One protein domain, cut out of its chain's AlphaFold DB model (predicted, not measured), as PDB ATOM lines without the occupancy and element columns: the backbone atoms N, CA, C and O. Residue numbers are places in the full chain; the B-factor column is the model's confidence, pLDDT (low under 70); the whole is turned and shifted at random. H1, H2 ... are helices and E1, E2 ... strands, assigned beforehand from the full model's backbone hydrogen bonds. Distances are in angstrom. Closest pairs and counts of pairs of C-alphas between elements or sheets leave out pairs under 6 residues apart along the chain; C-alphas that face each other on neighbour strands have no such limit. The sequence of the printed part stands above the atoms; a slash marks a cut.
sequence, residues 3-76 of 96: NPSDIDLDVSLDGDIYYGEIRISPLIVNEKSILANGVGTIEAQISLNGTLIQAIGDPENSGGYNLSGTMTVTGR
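What this domain is: This is residues 3 to 76 of the 96 residues of an uncharacterized protein of Candidatus Bathyarchaeota archaeon (UniProt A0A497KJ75). A long, narrow, twisted sheet of three strands makes a rod, with a short helix, H1, near one end. After E2, residues 35 to 49 fold back and run lengthwise along the sheet to H1. The printed part has 74 residues, with named elements in the order E1, E2, H1, E3; the sheet's order is E2, E1, E3, antiparallel throughout. The class is mostly strand, and the whole is loose, with a radius of gyration of the C-alphas of 16.0 A and spans of 49 by 18 by 18 A.

Where its parts are: The inner strand E1, residues 9 to 19, begins at C-alpha 9, (-84.060, 475.927, -16.251), and is 31.4 A long. E2, residues 22 to 34, measures 32.7 A and bends by 56 degrees at residue 31. E3, residues 65 to 75, measures 31.1 A and ends at C-alpha 75, (-83.507, 474.908, -20.830). H1, residues 50 to 56, measures 9.9 A.

How they stand to each other: E1 and E2 form a hairpin, antiparallel at 169 degrees, with N 27 and O 15 within hydrogen-bond range at 2.7 A. On the other side of E1, E3 is antiparallel to it at 167 degrees; N 10 and O 74 are 2.8 A apart. H1 only grazes the sheet, with its residues 52 to 56; its closest C-alpha pair with E2 is Leu 52 and Ile 24, 7.5 A. In H1 every O i to N i+4 pair is within hydrogen-bond range. E2, H1 and E3 form a split strand-helix-strand unit, two strands running the same way with E1 between them and a right-handed crossover.

The domain as a whole: The two farthest C-alphas, of Asp 6 and Glu 60, are 49.1 A apart. The printed part has no cut. The link from E2 to H1 is long, with 15 residues. Mean pLDDT of the printed part is 82.4; residue 76 is under 70.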
ATOM      1  N   ASN A   3     -88.822 482.102 -12.621       81.25
ATOM      2  CA  ASN A   3     -88.601 481.516 -13.943       81.25
ATOM      3  C   ASN A   3     -89.872 481.740 -14.779       81.25
ATOM      4  O   ASN A   3     -90.876 481.095 -14.492       81.25
ATOM      5  N   PRO A   4     -89.875 482.643 -15.778       80.12
ATOM      6  CA  PRO A   4     -91.075 482.951 -16.555       80.12
ATOM      7  C   PRO A   4     -91.347 481.924 -17.666       80.12
ATOM      8  O   PRO A   4     -92.225 482.144 -18.492       80.12
ATOM      9  N   SER A   5     -90.537 480.867 -17.756       82.25
ATOM     10  CA  SER A   5     -90.629 479.846 -18.790       82.25
ATOM     11  C   SER A   5     -91.510 478.676 -18.345       82.25
ATOM     12  O   SER A   5     -91.579 478.341 -17.159       82.25
ATOM     13  N   ASP A   6     -92.121 478.013 -19.329       85.44
ATOM     14  CA  ASP A   6     -92.908 476.785 -19.152       85.44
ATOM     15  C   ASP A   6     -92.044 475.519 -19.022       85.44
ATOM     16  O   ASP A   6     -92.570 474.411 -18.914       85.44
ATOM     17  N   ILE A   7     -90.717 475.670 -19.040       87.19
ATOM     18  CA  ILE A   7     -89.746 474.598 -18.819       87.19
ATOM     19  C   ILE A   7     -88.833 474.897 -17.628       87.19
ATOM     20  O   ILE A   7     -88.574 476.056 -17.274       87.19
ATOM     21  N   ASP A   8     -88.327 473.825 -17.028       88.81
ATOM     22  CA  ASP A   8     -87.292 473.898 -16.005       88.81
ATOM     23  C   ASP A   8     -85.998 474.452 -16.616       88.81
ATOM     24  O   ASP A   8     -85.641 474.148 -17.762       88.81
ATOM     25  N   LEU A   9     -85.309 475.294 -15.848       88.75
ATOM     26  CA  LEU A   9     -84.060 475.927 -16.251       88.75
ATOM     27  C   LEU A   9     -82.937 475.513 -15.315       88.75
ATOM     28  O   LEU A   9     -83.063 475.633 -14.100       88.75
ATOM     29  N   ASP A  10     -81.810 475.131 -15.890       89.88
ATOM     30  CA  ASP A  10     -80.572 474.900 -15.169       89.88
ATOM     31  C   ASP A  10     -79.688 476.142 -15.307       89.88
ATOM     32  O   ASP A  10     -79.376 476.583 -16.418       89.88
ATOM     33  N   VAL A  11     -79.309 476.744 -14.179       88.50
ATOM     34  CA  VAL A  11     -78.487 477.958 -14.147       88.50
ATOM     35  C   VAL A  11     -77.147 477.671 -13.493       88.50
ATOM     36  O   VAL A  11     -77.090 477.136 -12.387       88.50
ATOM     37  N   SER A  12     -76.066 478.084 -14.142       89.56
ATOM     38  CA  SER A  12     -74.723 478.089 -13.571       89.56
ATOM     39  C   SER A  12     -74.096 479.473 -13.690       89.56
ATOM     40  O   SER A  12     -74.473 480.290 -14.539       89.56
ATOM     41  N   LEU A  13     -73.146 479.753 -12.806       89.06
ATOM     42  CA  LEU A  13     -72.390 480.995 -12.829       89.06
ATOM     43  C   LEU A  13     -70.912 480.682 -12.640       89.06
ATOM     44  O   LEU A  13     -70.541 479.978 -11.703       89.06
ATOM     45  N   ASP A  14     -70.102 481.236 -13.530       90.25
ATOM     46  CA  ASP A  14     -68.648 481.201 -13.462       90.25
ATOM     47  C   ASP A  14     -68.131 482.631 -13.596       90.25
ATOM     48  O   ASP A  14     -68.409 483.326 -14.580       90.25
ATOM     49  N   GLY A  15     -67.446 483.112 -12.570       90.38
ATOM     50  CA  GLY A  15     -66.965 484.476 -12.522       90.38
ATOM     51  C   GLY A  15     -65.948 484.704 -11.426       90.38
ATOM     52  O   GLY A  15     -65.444 483.785 -10.787       90.38
ATOM     53  N   ASP A  16     -65.668 485.976 -11.201       89.19
ATOM     54  CA  ASP A  16     -64.636 486.459 -10.308       89.19
ATOM     55  C   ASP A  16     -65.076 487.757  -9.638       89.19
ATOM     56  O   ASP A  16     -65.756 488.605 -10.226       89.19
ATOM     57  N   ILE A  17     -64.635 487.926  -8.399       86.19
ATOM     58  CA  ILE A  17     -64.817 489.144  -7.619       86.19
ATOM     59  C   ILE A  17     -63.508 489.911  -7.601       86.19
ATOM     60  O   ILE A  17     -62.446 489.349  -7.323       86.19
ATOM     61  N   TYR A  18     -63.612 491.208  -7.846       84.38
ATOM     62  CA  TYR A  18     -62.505 492.144  -7.896       84.38
ATOM     63  C   TYR A  18     -62.682 493.251  -6.866       84.38
ATOM     64  O   TYR A  18     -63.806 493.656  -6.567       84.38
ATOM     65  N   TYR A  19     -61.563 493.769  -6.374       82.50
ATOM     66  CA  TYR A  19     -61.481 495.035  -5.655       82.50
ATOM     67  C   TYR A  19     -60.543 495.959  -6.420       82.50
ATOM     68  O   TYR A  19     -59.350 495.671  -6.567       82.50
ATOM     69  N   GLY A  20     -61.107 497.024  -6.986       82.38
ATOM     70  CA  GLY A  20     -60.447 497.743  -8.075       82.38
ATOM     71  C   GLY A  20     -60.123 496.785  -9.229       82.38
ATOM     72  O   GLY A  20     -61.025 496.173  -9.798       82.38
ATOM     73  N   GLU A  21     -58.837 496.629  -9.539       82.50
ATOM     74  CA  GLU A  21     -58.333 495.732 -10.594       82.50
ATOM     75  C   GLU A  21     -57.827 494.380 -10.056       82.50
ATOM     76  O   GLU A  21     -57.442 493.498 -10.823       82.50
ATOM     77  N   ILE A  22     -57.814 494.187  -8.733       81.69
ATOM     78  CA  ILE A  22     -57.246 492.992  -8.105       81.69
ATOM     79  C   ILE A  22     -58.323 491.922  -7.976       81.69
ATOM     80  O   ILE A  22     -59.337 492.133  -7.313       81.69
ATOM     81  N   ARG A  23     -58.073 490.742  -8.554       84.94
ATOM     82  CA  ARG A  23     -58.914 489.556  -8.360       84.94
ATOM     83  C   ARG A  23     -58.783 489.037  -6.927       84.94
ATOM     84  O   ARG A  23     -57.689 488.694  -6.484       84.94
ATOM     85  N   ILE A  24     -59.910 488.937  -6.235       83.62
ATOM     86  CA  ILE A  24     -60.014 488.527  -4.831       83.62
ATOM     87  C   ILE A  24     -60.378 487.050  -4.711       83.62
ATOM     88  O   ILE A  24     -59.740 486.312  -3.963       83.62
ATOM     89  N   SER A  25     -61.429 486.626  -5.408       84.62
ATOM     90  CA  SER A  25     -61.969 485.272  -5.285       84.62
ATOM     91  C   SER A  25     -62.689 484.875  -6.567       84.62
ATOM     92  O   SER A  25     -63.402 485.713  -7.121       84.62
ATOM     93  N   PRO A  26     -62.582 483.608  -7.003       85.88
ATOM     94  CA  PRO A  26     -63.559 483.054  -7.929       85.88
ATOM     95  C   PRO A  26     -64.959 483.064  -7.306       85.88
ATOM     96  O   PRO A  26     -65.109 482.954  -6.083       85.88
ATOM     97  N   LEU A  27     -65.970 483.157  -8.163       84.88
ATOM     98  CA  LEU A  27     -67.376 482.940  -7.863       84.88
ATOM     99  C   LEU A  27     -67.881 481.809  -8.756       84.88
ATOM    100  O   LEU A  27     -68.086 482.001  -9.949       84.88
ATOM    101  N   ILE A  28     -68.089 480.634  -8.167       85.38
ATOM    102  CA  ILE A  28     -68.591 479.470  -8.894       85.38
ATOM    103  C   ILE A  28     -69.893 479.027  -8.245       85.38
ATOM    104  O   ILE A  28     -69.938 478.704  -7.055       85.38
ATOM    105  N   VAL A  29     -70.953 479.000  -9.044       85.12
ATOM    106  CA  VAL A  29     -72.223 478.370  -8.700       85.12
ATOM    107  C   VAL A  29     -72.377 477.156  -9.595       85.12
ATOM    108  O   VAL A  29     -72.603 477.280 -10.802       85.12
ATOM    109  N   ASN A  30     -72.278 475.983  -8.972       79.75
ATOM    110  CA  ASN A  30     -72.599 474.726  -9.630       79.75
ATOM    111  C   ASN A  30     -74.090 474.693  -9.983       79.75
ATOM    112  O   ASN A  30     -74.915 475.197  -9.222       79.75
ATOM    113  N   GLU A  31     -74.392 474.109 -11.142       83.88
ATOM    114  CA  GLU A  31     -75.716 474.021 -11.768       83.88
ATOM    115  C   GLU A  31     -76.871 473.925 -10.755       83.88
ATOM    116  O   GLU A  31     -76.946 472.999  -9.942       83.88
ATOM    117  N   LYS A  32     -77.776 474.908 -10.801       86.62
ATOM    118  CA  LYS A  32     -78.976 474.978  -9.970       86.62
ATOM    119  C   LYS A  32     -80.217 474.957 -10.845       86.62
ATOM    120  O   LYS A  32     -80.402 475.842 -11.676       86.62
ATOM    121  N   SER A  33     -81.085 473.984 -10.594       88.56
ATOM    122  CA  SER A  33     -82.351 473.859 -11.306       88.56
ATOM    123  C   SER A  33     -83.414 474.789 -10.713       88.56
ATOM    124  O   SER A  33     -83.559 474.898  -9.488       88.56
ATOM    125  N   ILE A  34     -84.147 475.482 -11.579       88.19
ATOM    126  CA  ILE A  34     -85.261 476.372 -11.259       88.19
ATOM    127  C   ILE A  34     -86.477 475.867 -12.030       88.19
ATOM    128  O   ILE A  34     -86.529 475.960 -13.256       88.19
ATOM    129  N   LEU A  35     -87.465 475.359 -11.293       88.56
ATOM    130  CA  LEU A  35     -88.683 474.798 -11.876       88.56
ATOM    131  C   LEU A  35     -89.441 475.825 -12.728       88.56
ATOM    132  O   LEU A  35     -89.395 477.028 -12.440       88.56
ATOM    133  N   ALA A  36     -90.160 475.350 -13.744       86.50
ATOM    134  CA  ALA A  36     -91.069 476.154 -14.560       86.50
ATOM    135  C   ALA A  36     -92.033 476.970 -13.684       86.50
ATOM    136  O   ALA A  36     -92.614 476.445 -12.730       86.50
ATOM    137  N   ASN A  37     -92.194 478.261 -13.986       85.56
ATOM    138  CA  ASN A  37     -93.019 479.201 -13.210       85.56
ATOM    139  C   ASN A  37     -92.654 479.313 -11.708       85.56
ATOM    140  O   ASN A  37     -93.379 479.928 -10.922       85.56
ATOM    141  N   GLY A  38     -91.526 478.731 -11.293       82.69
ATOM    142  CA  GLY A  38     -91.054 478.697  -9.916       82.69
ATOM    143  C   GLY A  38     -90.152 479.876  -9.564       82.69
ATOM    144  O   GLY A  38     -89.623 480.572 -10.430       82.69
ATOM    145  N   VAL A  39     -89.934 480.099  -8.267       83.62
ATOM    146  CA  VAL A  39     -88.931 481.058  -7.786       83.62
ATOM    147  C   VAL A  39     -87.644 480.319  -7.453       83.62
ATOM    148  O   VAL A  39     -87.636 479.422  -6.613       83.62
ATOM    149  N   GLY A  40     -86.546 480.749  -8.071       77.44
ATOM    150  CA  GLY A  40     -85.195 480.309  -7.735       77.44
ATOM    151  C   GLY A  40     -84.385 481.431  -7.089       77.44
ATOM    152  O   GLY A  40     -84.456 482.593  -7.510       77.44
ATOM    153  N   THR A  41     -83.591 481.064  -6.083       81.50
ATOM    154  CA  THR A  41     -82.501 481.891  -5.543       81.50
ATOM    155  C   THR A  41     -81.192 481.191  -5.846       81.50
ATOM    156  O   THR A  41     -81.048 480.016  -5.521       81.50
ATOM    157  N   ILE A  42     -80.238 481.890  -6.451       78.44
ATOM    158  CA  ILE A  42     -78.887 481.375  -6.662       78.44
ATOM    159  C   ILE A  42     -78.011 481.906  -5.535       78.44
ATOM    160  O   ILE A  42     -77.913 483.114  -5.344       78.44
ATOM    161  N   GLU A  43     -77.413 480.992  -4.778       78.62
ATOM    162  CA  GLU A  43     -76.511 481.317  -3.679       78.62
ATOM    163  C   GLU A  43     -75.102 480.920  -4.088       78.62
ATOM    164  O   GLU A  43     -74.879 479.817  -4.588       78.62
ATOM    165  N   ALA A  44     -74.161 481.831  -3.884       76.19
ATOM    166  CA  ALA A  44     -72.766 481.633  -4.212       76.19
ATOM    167  C   ALA A  44     -71.930 481.859  -2.952       76.19
ATOM    168  O   ALA A  44     -72.143 482.834  -2.229       76.19
ATOM    169  N   GLN A  45     -71.000 480.948  -2.672       73.00
ATOM    170  CA  GLN A  45     -70.090 481.085  -1.540       73.00
ATOM    171  C   GLN A  45     -68.800 481.759  -1.992       73.00
ATOM    172  O   GLN A  45     -68.187 481.354  -2.977       73.00
ATOM    173  N   ILE A  46     -68.388 482.777  -1.244       74.75
ATOM    174  CA  ILE A  46     -67.160 483.528  -1.489       74.75
ATOM    175  C   ILE A  46     -66.228 483.266  -0.317       74.75
ATOM    176  O   ILE A  46     -66.610 483.454   0.838       74.75
ATOM    177  N   SER A  47     -65.002 482.845  -0.613       74.88
ATOM    178  CA  SER A  47     -63.956 482.699   0.397       74.88
ATOM    179  C   SER A  47     -63.008 483.886   0.311       74.88
ATOM    180  O   SER A  47     -62.295 484.050  -0.675       74.88
ATOM    181  N   LEU A  48     -62.998 484.714   1.352       75.25
ATOM    182  CA  LEU A  48     -62.094 485.856   1.467       75.25
ATOM    183  C   LEU A  48     -60.949 485.505   2.415       75.25
ATOM    184  O   LEU A  48     -61.172 484.933   3.482       75.25
ATOM    185  N   ASN A  49     -59.718 485.861   2.046       76.38
ATOM    186  CA  ASN A  49     -58.584 485.728   2.956       76.38
ATOM    187  C   ASN A  49     -58.535 486.899   3.962       76.38
ATOM    188  O   ASN A  49     -59.134 487.955   3.752       76.38
ATOM    189  N   GLY A  50     -57.805 486.718   5.067       73.69
ATOM    190  CA  GLY A  50     -57.751 487.702   6.157       73.69
ATOM    191  C   GLY A  50     -57.193 489.073   5.754       73.69
ATOM    192  O   GLY A  50     -57.647 490.089   6.270       73.69
ATOM    193  N   THR A  51     -56.259 489.122   4.801       71.81
ATOM    194  CA  THR A  51     -55.685 490.376   4.283       71.81
ATOM    195  C   THR A  51     -56.726 491.208   3.535       71.81
ATOM    196  O   THR A  51     -56.789 492.422   3.705       71.81
ATOM    197  N   LEU A  52     -57.589 490.560   2.752       72.75
ATOM    198  CA  LEU A  52     -58.683 491.220   2.041       72.75
ATOM    199  C   LEU A  52     -59.770 491.721   2.995       72.75
ATOM    200  O   LEU A  52     -60.285 492.818   2.806       72.75
ATOM    201  N   ILE A  53     -60.071 490.966   4.054       75.25
ATOM    202  CA  ILE A  53     -61.009 491.394   5.105       75.25
ATOM    203  C   ILE A  53     -60.497 492.652   5.820       75.25
ATOM    204  O   ILE A  53     -61.280 493.559   6.092       75.25
ATOM    205  N   GLN A  54     -59.193 492.735   6.094       74.75
ATOM    206  CA  GLN A  54     -58.590 493.934   6.687       74.75
ATOM    207  C   GLN A  54     -58.688 495.143   5.759       74.75
ATOM    208  O   GLN A  54     -59.025 496.222   6.230       74.75
ATOM    209  N   ALA A  55     -58.458 494.956   4.454       70.88
ATOM    210  CA  ALA A  55     -58.652 496.021   3.477       70.88
ATOM    211  C   ALA A  55     -60.116 496.490   3.452       70.88
ATOM    212  O   ALA A  55     -60.355 497.687   3.533       70.88
ATOM    213  N   ILE A  56     -61.096 495.575   3.410       73.62
ATOM    214  CA  ILE A  56     -62.536 495.903   3.478       73.62
ATOM    215  C   ILE A  56     -62.877 496.710   4.742       73.62
ATOM    216  O   ILE A  56     -63.698 497.619   4.686       73.62
ATOM    217  N   GLY A  57     -62.287 496.344   5.881       74.25
ATOM    218  CA  GLY A  57     -62.578 496.947   7.183       74.25
ATOM    219  C   GLY A  57     -61.898 498.291   7.449       74.25
ATOM    220  O   GLY A  57     -62.159 498.881   8.497       74.25
ATOM    221  N   ASP A  58     -61.030 498.763   6.553       81.31
ATOM    222  CA  ASP A  58     -60.387 500.070   6.675       81.31
ATOM    223  C   ASP A  58     -61.417 501.187   6.393       81.31
ATOM    224  O   ASP A  58     -61.978 501.230   5.299       81.31
ATOM    225  N   PRO A  59     -61.703 502.093   7.348       80.06
ATOM    226  CA  PRO A  59     -62.674 503.173   7.157       80.06
ATOM    227  C   PRO A  59     -62.278 504.187   6.072       80.06
ATOM    228  O   PRO A  59     -63.149 504.900   5.578       80.06
ATOM    229  N   GLU A  60     -61.004 504.239   5.677       84.00
ATOM    230  CA  GLU A  60     -60.526 505.066   4.561       84.00
ATOM    231  C   GLU A  60     -60.631 504.335   3.207       84.00
ATOM    232  O   GLU A  60     -60.336 504.900   2.146       84.00
ATOM    233  N   ASN A  61     -61.072 503.073   3.208       79.00
ATOM    234  CA  ASN A  61     -61.295 502.312   1.992       79.00
ATOM    235  C   ASN A  61     -62.508 502.859   1.218       79.00
ATOM    236  O   ASN A  61     -63.660 502.724   1.627       79.00
ATOM    237  N   SER A  62     -62.232 503.425   0.042       76.31
ATOM    238  CA  SER A  62     -63.227 503.877  -0.942       76.31
ATOM    239  C   SER A  62     -63.273 503.009  -2.208       76.31
ATOM    240  O   SER A  62     -63.944 503.353  -3.183       76.31
ATOM    241  N   GLY A  63     -62.546 501.892  -2.225       76.19
ATOM    242  CA  GLY A  63     -62.480 500.984  -3.359       76.19
ATOM    243  C   GLY A  63     -63.787 500.218  -3.567       76.19
ATOM    244  O   GLY A  63     -64.412 499.720  -2.632       76.19
ATOM    245  N   GLY A  64     -64.204 500.121  -4.829       80.25
ATOM    246  CA  GLY A  64     -65.388 499.369  -5.232       80.25
ATOM    247  C   GLY A  64     -65.103 497.878  -5.401       80.25
ATOM    248  O   GLY A  64     -64.024 497.487  -5.856       80.25
ATOM    249  N   TYR A  65     -66.110 497.060  -5.091       81.50
ATOM    250  CA  TYR A  65     -66.120 495.635  -5.409       81.50
ATOM    251  C   TYR A  65     -66.923 495.411  -6.678       81.50
ATOM    252  O   TYR A  65     -68.066 495.853  -6.773       81.50
ATOM    253  N   ASN A  66     -66.336 494.697  -7.631       86.19
ATOM    254  CA  ASN A  66     -66.993 494.362  -8.885       86.19
ATOM    255  C   ASN A  66     -67.074 492.849  -9.038       86.19
ATOM    256  O   ASN A  66     -66.112 492.134  -8.763       86.19
ATOM    257  N   LEU A  67     -68.220 492.373  -9.511       85.94
ATOM    258  CA  LEU A  67     -68.397 491.002  -9.960       85.94
ATOM    259  C   LEU A  67     -68.346 490.986 -11.487       85.94
ATOM    260  O   LEU A  67     -69.081 491.735 -12.130       85.94
ATOM    261  N   SER A  68     -67.519 490.119 -12.058       87.75
ATOM    262  CA  SER A  68     -67.465 489.898 -13.502       87.75
ATOM    263  C   SER A  68     -67.483 488.408 -13.795       87.75
ATOM    264  O   SER A  68     -66.796 487.641 -13.128       87.75
ATOM    265  N   GLY A  69     -68.280 487.979 -14.768       88.00
ATOM    266  CA  GLY A  69     -68.428 486.564 -15.076       88.00
ATOM    267  C   GLY A  69     -69.502 486.288 -16.112       88.00
ATOM    268  O   GLY A  69     -70.166 487.198 -16.612       88.00
ATOM    269  N   THR A  70     -69.674 485.007 -16.409       89.88
ATOM    270  CA  THR A  70     -70.691 484.495 -17.322       89.88
ATOM    271  C   THR A  70     -71.737 483.721 -16.535       89.88
ATOM    272  O   THR A  70     -71.423 482.797 -15.783       89.88
ATOM    273  N   MET A  71     -73.001 484.084 -16.730       88.19
ATOM    274  CA  MET A  71     -74.135 483.273 -16.298       88.19
ATOM    275  C   MET A  71     -74.610 482.441 -17.485       88.19
ATOM    276  O   MET A  71     -74.920 482.995 -18.539       88.19
ATOM    277  N   THR A  72     -74.678 481.124 -17.308       88.88
ATOM    278  CA  THR A  72     -75.215 480.207 -18.320       88.88
ATOM    279  C   THR A  72     -76.577 479.715 -17.865       88.88
ATOM    280  O   THR A  72     -76.731 479.265 -16.731       88.88
ATOM    281  N   VAL A  73     -77.567 479.801 -18.751       87.25
ATOM    282  CA  VAL A  73     -78.932 479.325 -18.512       87.25
ATOM    283  C   VAL A  73     -79.269 478.314 -19.597       87.25
ATOM    284  O   VAL A  73     -79.240 478.649 -20.781       87.25
ATOM    285  N   THR A  74     -79.590 477.088 -19.196       87.19
ATOM    286  CA  THR A  74     -79.914 475.991 -20.112       87.19
ATOM    287  C   THR A  74     -81.337 475.521 -19.851       87.19
ATOM    288  O   THR A  74     -81.673 475.148 -18.733       87.19
ATOM    289  N   GLY A  75     -82.183 475.528 -20.879       80.56
ATOM    290  CA  GLY A  75     -83.507 474.908 -20.830       80.56
ATOM    291  C   GLY A  75     -83.485 473.571 -21.559       80.56
ATOM    292  O   GLY A  75     -83.024 473.503 -22.701       80.56
ATOM    293  N   ARG A  76     -83.977 472.502 -20.929       67.19
ATOM    294  CA  ARG A  76     -84.107 471.192 -21.582       67.19
ATOM    295  C   ARG A  76     -85.554 470.974 -22.005       67.19
ATOM    296  O   ARG A  76     -86.429 470.767 -21.174       67.19
TER     297      ARG A  76